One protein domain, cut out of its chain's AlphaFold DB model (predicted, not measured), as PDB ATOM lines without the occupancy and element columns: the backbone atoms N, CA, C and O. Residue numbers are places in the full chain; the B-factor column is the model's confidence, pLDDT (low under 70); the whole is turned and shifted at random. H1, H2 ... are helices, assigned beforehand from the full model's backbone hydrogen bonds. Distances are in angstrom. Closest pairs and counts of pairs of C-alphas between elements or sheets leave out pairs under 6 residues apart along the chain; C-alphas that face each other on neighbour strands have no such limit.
ATOM      1  N   PRO A   2     151.212 352.720 147.347       94.88
ATOM      2  CA  PRO A   2     152.002 352.321 146.184       94.88
ATOM      3  C   PRO A   2     153.148 351.378 146.576       94.88
ATOM      4  O   PRO A   2     153.685 351.478 147.684       94.88
ATOM      5  N   ALA A   3     153.530 350.473 145.675       96.19
ATOM      6  CA  ALA A   3     154.658 349.575 145.903       96.19
ATOM      7  C   ALA A   3     155.939 350.362 146.241       96.19
ATOM      8  O   ALA A   3     156.189 351.426 145.679       96.19
ATOM      9  N   GLY A   4     156.729 349.846 147.186       94.56
ATOM     10  CA  GLY A   4     157.949 350.501 147.672       94.56
ATOM     11  C   GLY A   4     157.729 351.578 148.740       94.56
ATOM     12  O   GLY A   4     158.703 352.099 149.272       94.56
ATOM     13  N   THR A   5     156.480 351.888 149.105       95.75
ATOM     14  CA  THR A   5     156.175 352.856 150.170       95.75
ATOM     15  C   THR A   5     155.502 352.192 151.361       95.75
ATOM     16  O   THR A   5     154.644 351.320 151.212       95.75
ATOM     17  N   VAL A   6     155.860 352.649 152.557       95.12
ATOM     18  CA  VAL A   6     155.181 352.288 153.802       95.12
ATOM     19  C   VAL A   6     154.854 353.523 154.610       95.12
ATOM     20  O   VAL A   6     155.456 354.581 154.434       95.12
ATOM     21  N   PHE A   7     153.874 353.387 155.495       94.88
ATOM     22  CA  PHE A   7     153.410 354.491 156.309       94.88
ATOM     23  C   PHE A   7     153.236 354.056 157.761       94.88
ATOM     24  O   PHE A   7     152.478 353.134 158.056       94.88
ATOM     25  N   MET A   8     153.921 354.757 158.662       95.31
ATOM     26  CA  MET A   8     153.677 354.713 160.099       95.31
ATOM     27  C   MET A   8     153.081 356.059 160.503       95.31
ATOM     28  O   MET A   8     153.695 357.104 160.277       95.31
ATOM     29  N   TYR A   9     151.878 356.045 161.081       95.38
ATOM     30  CA  TYR A   9     151.249 357.271 161.569       95.38
ATOM     31  C   TYR A   9     152.137 357.948 162.618       95.38
ATOM     32  O   TYR A   9     152.720 357.286 163.481       95.38
ATOM     33  N   HIS A  10     152.245 359.272 162.507       96.31
ATOM     34  CA  HIS A  10     153.161 360.073 163.310       96.31
ATOM     35  C   HIS A  10     152.872 359.942 164.812       96.31
ATOM     36  O   HIS A  10     151.716 359.859 165.225       96.31
ATOM     37  N   ALA A  11     153.947 359.956 165.604       93.06
ATOM     38  CA  ALA A  11     153.910 360.044 167.063       93.06
ATOM     39  C   ALA A  11     153.134 358.926 167.786       93.06
ATOM     40  O   ALA A  11     152.387 359.176 168.728       93.06
ATOM     41  N   LYS A  12     153.363 357.664 167.400       92.31
ATOM     42  CA  LYS A  12     153.090 356.535 168.304       92.31
ATOM     43  C   LYS A  12     154.196 356.438 169.352       92.31
ATOM     44  O   LYS A  12     155.375 356.449 168.994       92.31
ATOM     45  N   ASP A  13     153.796 356.384 170.617       91.31
ATOM     46  CA  ASP A  13     154.704 356.266 171.754       91.31
ATOM     47  C   ASP A  13     155.189 354.814 171.934       91.31
ATOM     48  O   ASP A  13     154.653 353.877 171.345       91.31
ATOM     49  N   ARG A  14     156.217 354.625 172.757       93.38
ATOM     50  CA  ARG A  14     156.856 353.343 173.071       93.38
ATOM     51  C   ARG A  14     156.266 352.628 174.288       93.38
ATOM     52  O   ARG A  14     156.808 351.600 174.691       93.38
ATOM     53  N   VAL A  15     155.204 353.152 174.903       92.44
ATOM     54  CA  VAL A  15     154.689 352.683 176.208       92.44
ATOM     55  C   VAL A  15     153.594 351.613 176.092       92.44
ATOM     56  O   VAL A  15     153.523 350.737 176.947       92.44
ATOM     57  N   VAL A  16     152.814 351.600 175.012       93.31
ATOM     58  CA  VAL A  16     151.708 350.645 174.809       93.31
ATOM     59  C   VAL A  16     152.010 349.759 173.607       93.31
ATOM     60  O   VAL A  16     152.408 350.275 172.568       93.31
ATOM     61  N   ASP A  17     151.839 348.446 173.756       91.56
ATOM     62  CA  ASP A  17     151.986 347.449 172.687       91.56
ATOM     63  C   ASP A  17     153.305 347.519 171.895       91.56
ATOM     64  O   ASP A  17     153.346 347.307 170.680       91.56
ATOM     65  N   VAL A  18     154.423 347.781 172.582       93.25
ATOM     66  CA  VAL A  18     155.760 347.795 171.967       93.25
ATOM     67  C   VAL A  18     156.647 346.703 172.578       93.25
ATOM     68  O   VAL A  18     157.181 346.908 173.665       93.25
ATOM     69  N   PRO A  19     156.873 345.568 171.895       92.69
ATOM     70  CA  PRO A  19     157.767 344.514 172.387       92.69
ATOM     71  C   PRO A  19     159.257 344.899 172.288       92.69
ATOM     72  O   PRO A  19     159.636 345.885 171.639       92.69
ATOM     73  N   LEU A  20     160.142 344.101 172.895       91.56
ATOM     74  CA  LEU A  20     161.605 344.264 172.806       91.56
ATOM     75  C   LEU A  20     162.104 344.094 171.364       91.56
ATOM     76  O   LEU A  20     161.664 343.200 170.658       91.56
ATOM     77  N   ALA A  21     163.023 344.927 170.886       91.56
ATOM     78  CA  ALA A  21     163.597 344.804 169.549       91.56
ATOM     79  C   ALA A  21     164.654 343.687 169.490       91.56
ATOM     80  O   ALA A  21     165.600 343.688 170.272       91.56
ATOM     81  N   GLU A  22     164.550 342.793 168.501       90.38
ATOM     82  CA  GLU A  22     165.473 341.653 168.312       90.38
ATOM     83  C   GLU A  22     166.922 342.088 168.077       90.38
ATOM     84  O   GLU A  22     167.853 341.393 168.459       90.38
ATOM     85  N   THR A  23     167.123 343.240 167.438       88.81
ATOM     86  CA  THR A  23     168.459 343.733 167.082       88.81
ATOM     87  C   THR A  23     169.205 344.350 168.256       88.81
ATOM     88  O   THR A  23     170.429 344.294 168.288       88.81
ATOM     89  N   SER A  24     168.497 344.976 169.200       90.62
ATOM     90  CA  SER A  24     169.119 345.726 170.297       90.62
ATOM     91  C   SER A  24     168.864 345.137 171.681       90.62
ATOM     92  O   SER A  24     169.482 345.592 172.641       90.62
ATOM     93  N   GLY A  25     167.928 344.193 171.817       89.56
ATOM     94  CA  GLY A  25     167.475 343.649 173.103       89.56
ATOM     95  C   GLY A  25     166.746 344.665 173.992       89.56
ATOM     96  O   GLY A  25     166.361 344.349 175.112       89.56
ATOM     97  N   LYS A  26     166.547 345.901 173.519       91.25
ATOM     98  CA  LYS A  26     165.868 346.976 174.252       91.25
ATOM     99  C   LYS A  26     164.427 347.099 173.779       91.25
ATOM    100  O   LYS A  26     164.109 346.749 172.648       91.25
ATOM    101  N   ARG A  27     163.560 347.678 174.611       92.12
ATOM    102  CA  ARG A  27     162.187 348.070 174.238       92.12
ATOM    103  C   ARG A  27     162.171 348.781 172.883       92.12
ATOM    104  O   ARG A  27     162.930 349.742 172.709       92.12
ATOM    105  N   GLY A  28     161.302 348.321 171.980       93.56
ATOM    106  CA  GLY A  28     161.176 348.821 170.614       93.56
ATOM    107  C   GLY A  28     161.130 350.348 170.508       93.56
ATOM    108  O   GLY A  28     160.676 351.056 171.412       93.56
ATOM    109  N   GLY A  29     161.683 350.850 169.406       95.00
ATOM    110  CA  GLY A  29     161.736 352.277 169.113       95.00
ATOM    111  C   GLY A  29     160.394 352.847 168.651       95.00
ATOM    112  O   GLY A  29     159.384 352.153 168.577       95.00
ATOM    113  N   ILE A  30     160.423 354.128 168.305       95.88
ATOM    114  CA  ILE A  30     159.320 354.856 167.671       95.88
ATOM    115  C   ILE A  30     159.693 355.197 166.225       95.88
ATOM    116  O   ILE A  30     160.824 354.967 165.805       95.88
ATOM    117  N   HIS A  31     158.779 355.805 165.469       95.00
ATOM    118  CA  HIS A  31     159.056 356.260 164.099       95.00
ATOM    119  C   HIS A  31     160.354 357.091 163.983       95.00
ATOM    120  O   HIS A  31     161.184 356.810 163.125       95.00
ATOM    121  N   ASN A  32     160.597 358.025 164.913       96.44
ATOM    122  CA  ASN A  32     161.816 358.845 164.919       96.44
ATOM    123  C   ASN A  32     163.099 358.069 165.273       96.44
ATOM    124  O   ASN A  32     164.192 358.579 165.050       96.44
ATOM    125  N   SER A  33     163.005 356.836 165.787       95.31
ATOM    126  CA  SER A  33     164.180 355.976 165.998       95.31
ATOM    127  C   SER A  33     164.831 355.532 164.685       95.31
ATOM    128  O   SER A  33     165.961 355.057 164.712       95.31
ATOM    129  N   LEU A  34     164.122 355.669 163.559       94.50
ATOM    130  CA  LEU A  34     164.614 355.356 162.215       94.50
ATOM    131  C   LEU A  34     165.093 356.596 161.451       94.50
ATOM    132  O   LEU A  34     165.591 356.455 160.344       94.50
ATOM    133  N   THR A  35     164.924 357.792 162.014       96.81
ATOM    134  CA  THR A  35     165.230 359.059 161.338       96.81
ATOM    135  C   THR A  35     166.515 359.678 161.870       96.81
ATOM    136  O   THR A  35     166.906 359.439 163.014       96.81
ATOM    137  N   ARG A  36     167.128 360.557 161.077       96.62
ATOM    138  CA  ARG A  36     168.240 361.415 161.506       96.62
ATOM    139  C   ARG A  36     168.054 362.852 161.030       96.62
ATOM    140  O   ARG A  36     167.370 363.100 160.042       96.62
ATOM    141  N   LEU A  37     168.708 363.799 161.702       96.56
ATOM    142  CA  LEU A  37     168.750 365.182 161.230       96.56
ATOM    143  C   LEU A  37     169.606 365.279 159.964       96.56
ATOM    144  O   LEU A  37     170.758 364.843 159.945       96.56
ATOM    145  N   MET A  38     169.049 365.899 158.927       96.00
ATOM    146  CA  MET A  38     169.760 366.266 157.709       96.00
ATOM    147  C   MET A  38     169.592 367.766 157.485       96.00
ATOM    148  O   MET A  38     168.479 368.258 157.341       96.00
ATOM    149  N   ILE A  39     170.701 368.501 157.471       96.81
ATOM    150  CA  ILE A  39     170.675 369.958 157.337       96.81
ATOM    151  C   ILE A  39     170.917 370.335 155.882       96.81
ATOM    152  O   ILE A  39     171.939 369.978 155.297       96.81
ATOM    153  N   LYS A  40     169.992 371.110 155.311       97.44
ATOM    154  CA  LYS A  40     170.165 371.713 153.990       97.44
ATOM    155  C   LYS A  40     170.932 373.037 154.126       97.44
ATOM    156  O   LYS A  40     170.420 373.939 154.791       97.44
ATOM    157  N   PRO A  41     172.097 373.218 153.471       97.75
ATOM    158  CA  PRO A  41     172.887 374.449 153.590       97.75
ATOM    159  C   PRO A  41     172.124 375.727 153.228       97.75
ATOM    160  O   PRO A  41     172.325 376.762 153.850       97.75
ATOM    161  N   SER A  42     171.178 375.656 152.285       97.62
ATOM    162  CA  SER A  42     170.343 376.810 151.923       97.62
ATOM    163  C   SER A  42     169.452 377.314 153.065       97.62
ATOM    164  O   SER A  42     168.955 378.429 152.989       97.62
ATOM    165  N   HIS A  43     169.220 376.516 154.113       97.88
ATOM    166  CA  HIS A  43     168.460 376.930 155.298       97.88
ATOM    167  C   HIS A  43     169.339 377.606 156.369       97.88
ATOM    168  O   HIS A  43     168.823 378.029 157.399       97.88
ATOM    169  N   LEU A  44     170.655 377.695 156.142       97.94
ATOM    170  CA  LEU A  44     171.622 378.336 157.043       97.94
ATOM    171  C   LEU A  44     172.027 379.746 156.585       97.94
ATOM    172  O   LEU A  44     172.907 380.356 157.188       97.94
ATOM    173  N   ILE A  45     171.422 380.261 155.509       97.62
ATOM    174  CA  ILE A  45     171.698 381.613 155.011       97.62
ATOM    175  C   ILE A  45     171.293 382.638 156.080       97.62
ATOM    176  O   ILE A  45     170.269 382.484 156.746       97.62
ATOM    177  N   GLY A  46     172.096 383.690 156.235       98.06
ATOM    178  CA  GLY A  46     171.861 384.766 157.192       98.06
ATOM    179  C   GLY A  46     172.459 386.092 156.721       98.06
ATOM    180  O   GLY A  46     173.324 386.112 155.846       98.06
ATOM    181  N   GLY A  47     172.004 387.200 157.316       97.62
ATOM    182  CA  GLY A  47     172.538 388.541 157.053       97.62
ATOM    183  C   GLY A  47     172.241 389.080 155.652       97.62
ATOM    184  O   GLY A  47     172.934 389.985 155.196       97.62
ATOM    185  N   TYR A  48     171.238 388.531 154.959       98.12
ATOM    186  CA  TYR A  48     170.922 388.895 153.579       98.12
ATOM    187  C   TYR A  48     169.445 389.275 153.415       98.12
ATOM    188  O   TYR A  48     168.635 388.497 152.911       98.12
ATOM    189  N   ALA A  49     169.094 390.486 153.862       98.19
ATOM    190  CA  ALA A  49     167.736 391.037 153.807       98.19
ATOM    191  C   ALA A  49     166.688 390.042 154.349       98.19
ATOM    192  O   ALA A  49     166.754 389.678 155.525       98.19
ATOM    193  N   GLN A  50     165.761 389.559 153.512       97.69
ATOM    194  CA  GLN A  50     164.739 388.577 153.893       97.69
ATOM    195  C   GLN A  50     165.311 387.219 154.331       97.69
ATOM    196  O   GLN A  50     164.619 386.462 155.004       97.69
ATOM    197  N   LEU A  51     166.558 386.908 153.961       98.19
ATOM    198  CA  LEU A  51     167.302 385.725 154.391       98.19
ATOM    199  C   LEU A  51     168.171 386.069 155.608       98.19
ATOM    200  O   LEU A  51     169.398 385.960 155.586       98.19
ATOM    201  N   THR A  52     167.520 386.539 156.668       98.12
ATOM    202  CA  THR A  52     168.148 386.816 157.962       98.12
ATOM    203  C   THR A  52     167.444 386.003 159.036       98.12
ATOM    204  O   THR A  52     166.218 385.910 159.053       98.12
ATOM    205  N   PHE A  53     168.227 385.393 159.924       98.06
ATOM    206  CA  PHE A  53     167.695 384.631 161.045       98.06
ATOM    207  C   PHE A  53     166.811 385.510 161.939       98.06
ATOM    208  O   PHE A  53     167.209 386.597 162.356       98.06
ATOM    209  N   ALA A  54     165.643 384.985 162.290       98.19
ATOM    210  CA  ALA A  54     164.854 385.420 163.431       98.19
ATOM    211  C   ALA A  54     164.167 384.190 164.034       98.19
ATOM    212  O   ALA A  54     163.990 383.171 163.356       98.19
ATOM    213  N   PHE A  55     163.802 384.268 165.314       98.06
ATOM    214  CA  PHE A  55     163.215 383.142 166.036       98.06
ATOM    215  C   PHE A  55     161.975 382.602 165.304       98.06
ATOM    216  O   PHE A  55     161.022 383.341 165.067       98.06
ATOM    217  N   ASN A  56     162.016 381.318 164.928       97.06
ATOM    218  CA  ASN A  56     160.995 380.616 164.136       97.06
ATOM    219  C   ASN A  56     160.676 381.208 162.745       97.06
ATOM    220  O   ASN A  56     159.700 380.789 162.129       97.06
ATOM    221  N   TYR A  57     161.481 382.141 162.228       97.75
ATOM    222  CA  TYR A  57     161.292 382.733 160.898       97.75
ATOM    223  C   TYR A  57     162.157 382.053 159.826       97.75
ATOM    224  O   TYR A  57     161.661 381.695 158.762       97.75
ATOM    225  N   LEU A  58     163.446 381.845 160.116       97.62
ATOM    226  CA  LEU A  58     164.400 381.226 159.193       97.62
ATOM    227  C   LEU A  58     165.356 380.310 159.958       97.62
ATOM    228  O   LEU A  58     165.852 380.680 161.019       97.62
ATOM    229  N   GLY A  59     165.630 379.127 159.413       97.69
ATOM    230  CA  GLY A  59     166.567 378.169 159.987       97.69
ATOM    231  C   GLY A  59     166.421 376.770 159.384       97.69
ATOM    232  O   GLY A  59     165.531 376.536 158.560       97.69
ATOM    233  N   PRO A  60     167.288 375.822 159.779       97.62
ATOM    234  CA  PRO A  60     167.214 374.442 159.319       97.62
ATOM    235  C   PRO A  60     165.902 373.774 159.750       97.62
ATOM    236  O   PRO A  60     165.343 374.061 160.805       97.62
ATOM    237  N   THR A  61     165.422 372.847 158.923       97.12
ATOM    238  CA  THR A  61     164.155 372.130 159.115       97.12
ATOM    239  C   THR A  61     164.415 370.673 159.474       97.12
ATOM    240  O   THR A  61     165.372 370.088 158.980       97.12
ATOM    241  N   GLY A  62     163.534 370.049 160.256       96.31
ATOM    242  CA  GLY A  62     163.581 368.608 160.540       96.31
ATOM    243  C   GLY A  62     162.874 367.763 159.474       96.31
ATOM    244  O   GLY A  62     161.861 367.131 159.772       96.31
ATOM    245  N   ASN A  63     163.345 367.783 158.222       96.06
ATOM    246  CA  ASN A  63     162.770 366.952 157.156       96.06
ATOM    247  C   ASN A  63     163.061 365.457 157.391       96.06
ATOM    248  O   ASN A  63     164.147 365.098 157.829       96.06
ATOM    249  N   GLN A  64     162.079 364.591 157.102       96.50
ATOM    250  CA  GLN A  64     162.142 363.152 157.428       96.50
ATOM    251  C   GLN A  64     161.425 362.231 156.419       96.50
ATOM    252  O   GLN A  64     161.185 361.064 156.711       96.50
ATOM    253  N   ARG A  65     160.986 362.745 155.261       95.88
ATOM    254  CA  ARG A  65     160.181 361.963 154.295       95.88
ATOM    255  C   ARG A  65     161.018 361.175 153.291       95.88
ATOM    256  O   ARG A  65     160.499 360.244 152.694       95.88
ATOM    257  N   ASP A  66     162.289 361.529 153.166       95.81
ATOM    258  CA  ASP A  66     163.257 360.880 152.281       95.81
ATOM    259  C   ASP A  66     163.932 359.656 152.933       95.81
ATOM    260  O   ASP A  66     164.819 359.048 152.338       95.81
ATOM    261  N   GLU A  67     163.551 359.305 154.166       95.38
ATOM    262  CA  GLU A  67     164.142 358.189 154.906       95.38
ATOM    263  C   GLU A  67     163.777 356.845 154.261       95.38
ATOM    264  O   GLU A  67     162.619 356.583 153.924       95.38
ATOM    265  N   ILE A  68     164.771 355.968 154.131       95.88
ATOM    266  CA  ILE A  68     164.609 354.616 153.598       95.88
ATOM    267  C   ILE A  68     164.970 353.643 154.706       95.88
ATOM    268  O   ILE A  68     166.006 353.765 155.354       95.88
ATOM    269  N   THR A  69     164.118 352.646 154.918       94.69
ATOM    270  CA  THR A  69     164.326 351.651 155.965       94.69
ATOM    271  C   THR A  69     164.062 350.241 155.460       94.69
ATOM    272  O   THR A  69     163.475 350.035 154.398       94.69
ATOM    273  N   VAL A  70     164.507 349.261 156.239       95.25
ATOM    274  CA  VAL A  70     164.312 347.841 155.953       95.25
ATOM    275  C   VAL A  70     163.142 347.331 156.776       95.25
ATOM    276  O   VAL A  70     163.108 347.480 157.997       95.25
ATOM    277  N   ILE A  71     162.199 346.675 156.105       94.56
ATOM    278  CA  ILE A  71     161.070 346.015 156.754       94.56
ATOM    279  C   ILE A  71     161.290 344.519 156.685       94.56
ATOM    280  O   ILE A  71     161.556 343.961 155.623       94.56
ATOM    281  N   ARG A  72     161.140 343.866 157.833       94.31
ATOM    282  CA  ARG A  72     161.171 342.414 157.934       94.31
ATOM    283  C   ARG A  72     160.108 341.924 158.896       94.31
ATOM    284  O   ARG A  72     159.747 342.615 159.849       94.31
ATOM    285  N   ARG A  73     159.652 340.695 158.669       93.19
ATOM    286  CA  ARG A  73     158.856 339.970 159.656       93.19
ATOM    287  C   ARG A  73     159.741 339.640 160.865       93.19
ATOM    288  O   ARG A  73     160.928 339.346 160.713       93.19
ATOM    289  N   ARG A  74     159.164 339.727 162.062       90.62
ATOM    290  CA  ARG A  74     159.800 339.272 163.306       90.62
ATOM    291  C   ARG A  74     159.813 337.742 163.329       90.62
ATOM    292  O   ARG A  74     158.897 337.132 162.782       90.62
ATOM    293  N   SER A  75     160.854 337.144 163.900       88.69
ATOM    294  CA  SER A  75     161.009 335.680 163.941       88.69
ATOM    295  C   SER A  75     160.421 335.052 165.201       88.69
ATOM    296  O   SER A  75     160.161 333.856 165.211       88.69
ATOM    297  N   GLN A  76     160.244 335.850 166.253       78.00
ATOM    298  CA  GLN A  76     159.702 335.420 167.541       78.00
ATOM    299  C   GLN A  76     158.193 335.678 167.657       78.00
ATOM    300  O   GLN A  76     157.669 336.614 167.035       78.00
ATOM    301  N   ASP A  77     157.536 334.907 168.522       82.88
ATOM    302  CA  ASP A  77     156.207 335.243 169.025       82.88
ATOM    303  C   ASP A  77     156.281 336.512 169.884       82.88
ATOM    304  O   ASP A  77     157.264 336.771 170.582       82.88
ATOM    305  N   VAL A  78     155.274 337.372 169.751       82.94
ATOM    306  CA  VAL A  78     155.284 338.687 170.397       82.94
ATOM    307  C   VAL A  78     154.820 338.547 171.844       82.94
ATOM    308  O   VAL A  78     153.637 338.341 172.095       82.94
ATOM    309  N   GLU A  79     155.755 338.725 172.774       75.31
ATOM    310  CA  GLU A  79     155.494 338.907 174.206       75.31
ATOM    311  C   GLU A  79     155.742 340.379 174.596       75.31
ATOM    312  O   GLU A  79     156.646 341.028 174.048       75.31
ATOM    313  N   TYR A  80     154.907 340.926 175.488       71.56
ATOM    314  CA  TYR A  80     154.844 342.359 175.823       71.56
ATOM    315  C   TYR A  80     155.474 342.708 177.171       71.56
ATOM    316  O   TYR A  80     155.261 341.942 178.136       71.56
TER     317      TYR A  80
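Overview. This is residues 2 to 80 of the 80 residues of the protein "Unannotated protein" of freshwater metagenome (UniProt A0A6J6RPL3). With little regular structure, the printed part is a long loop drawn out mainly as unnamed chain: past H1, near the middle, it runs by H2 to one far end at Ala 49, then folds back the whole length to the other far end at Asp 77. Residues 2 to 9 run crosswise to this long axis. The 79 printed residues hold two named helices, H1 then H2, and no named strand; the class is all helix, with 8 residues in named elements. The whole is extended, with a radius of gyration of the C-alphas of 18.3 A and spans of 59 by 30 by 20 A.

Arrangement. H1, residues 31 to 34, and H2, residues 41 to 44, are apart, joined by a short link of 6 residues. Each is too short for an O i to N i+4 pair; its one O i to N i+3 pair is within hydrogen-bond range.

Along the chain. H1 measures 5.9 A from C-alpha 31 at (159.056, 356.260, 164.099) to C-alpha 34. H2 measures 5.4 A and ends at C-alpha 44, (171.622, 378.336, 157.043).

Size, cuts and confidence. The C-alphas farthest apart, those of Ala 49 and Asp 77, are 59.0 A apart. Residues 2 to 30 and 45 to 80 hold no named element. The printed part has no cut, and no printed residue is under 70 in pLDDT.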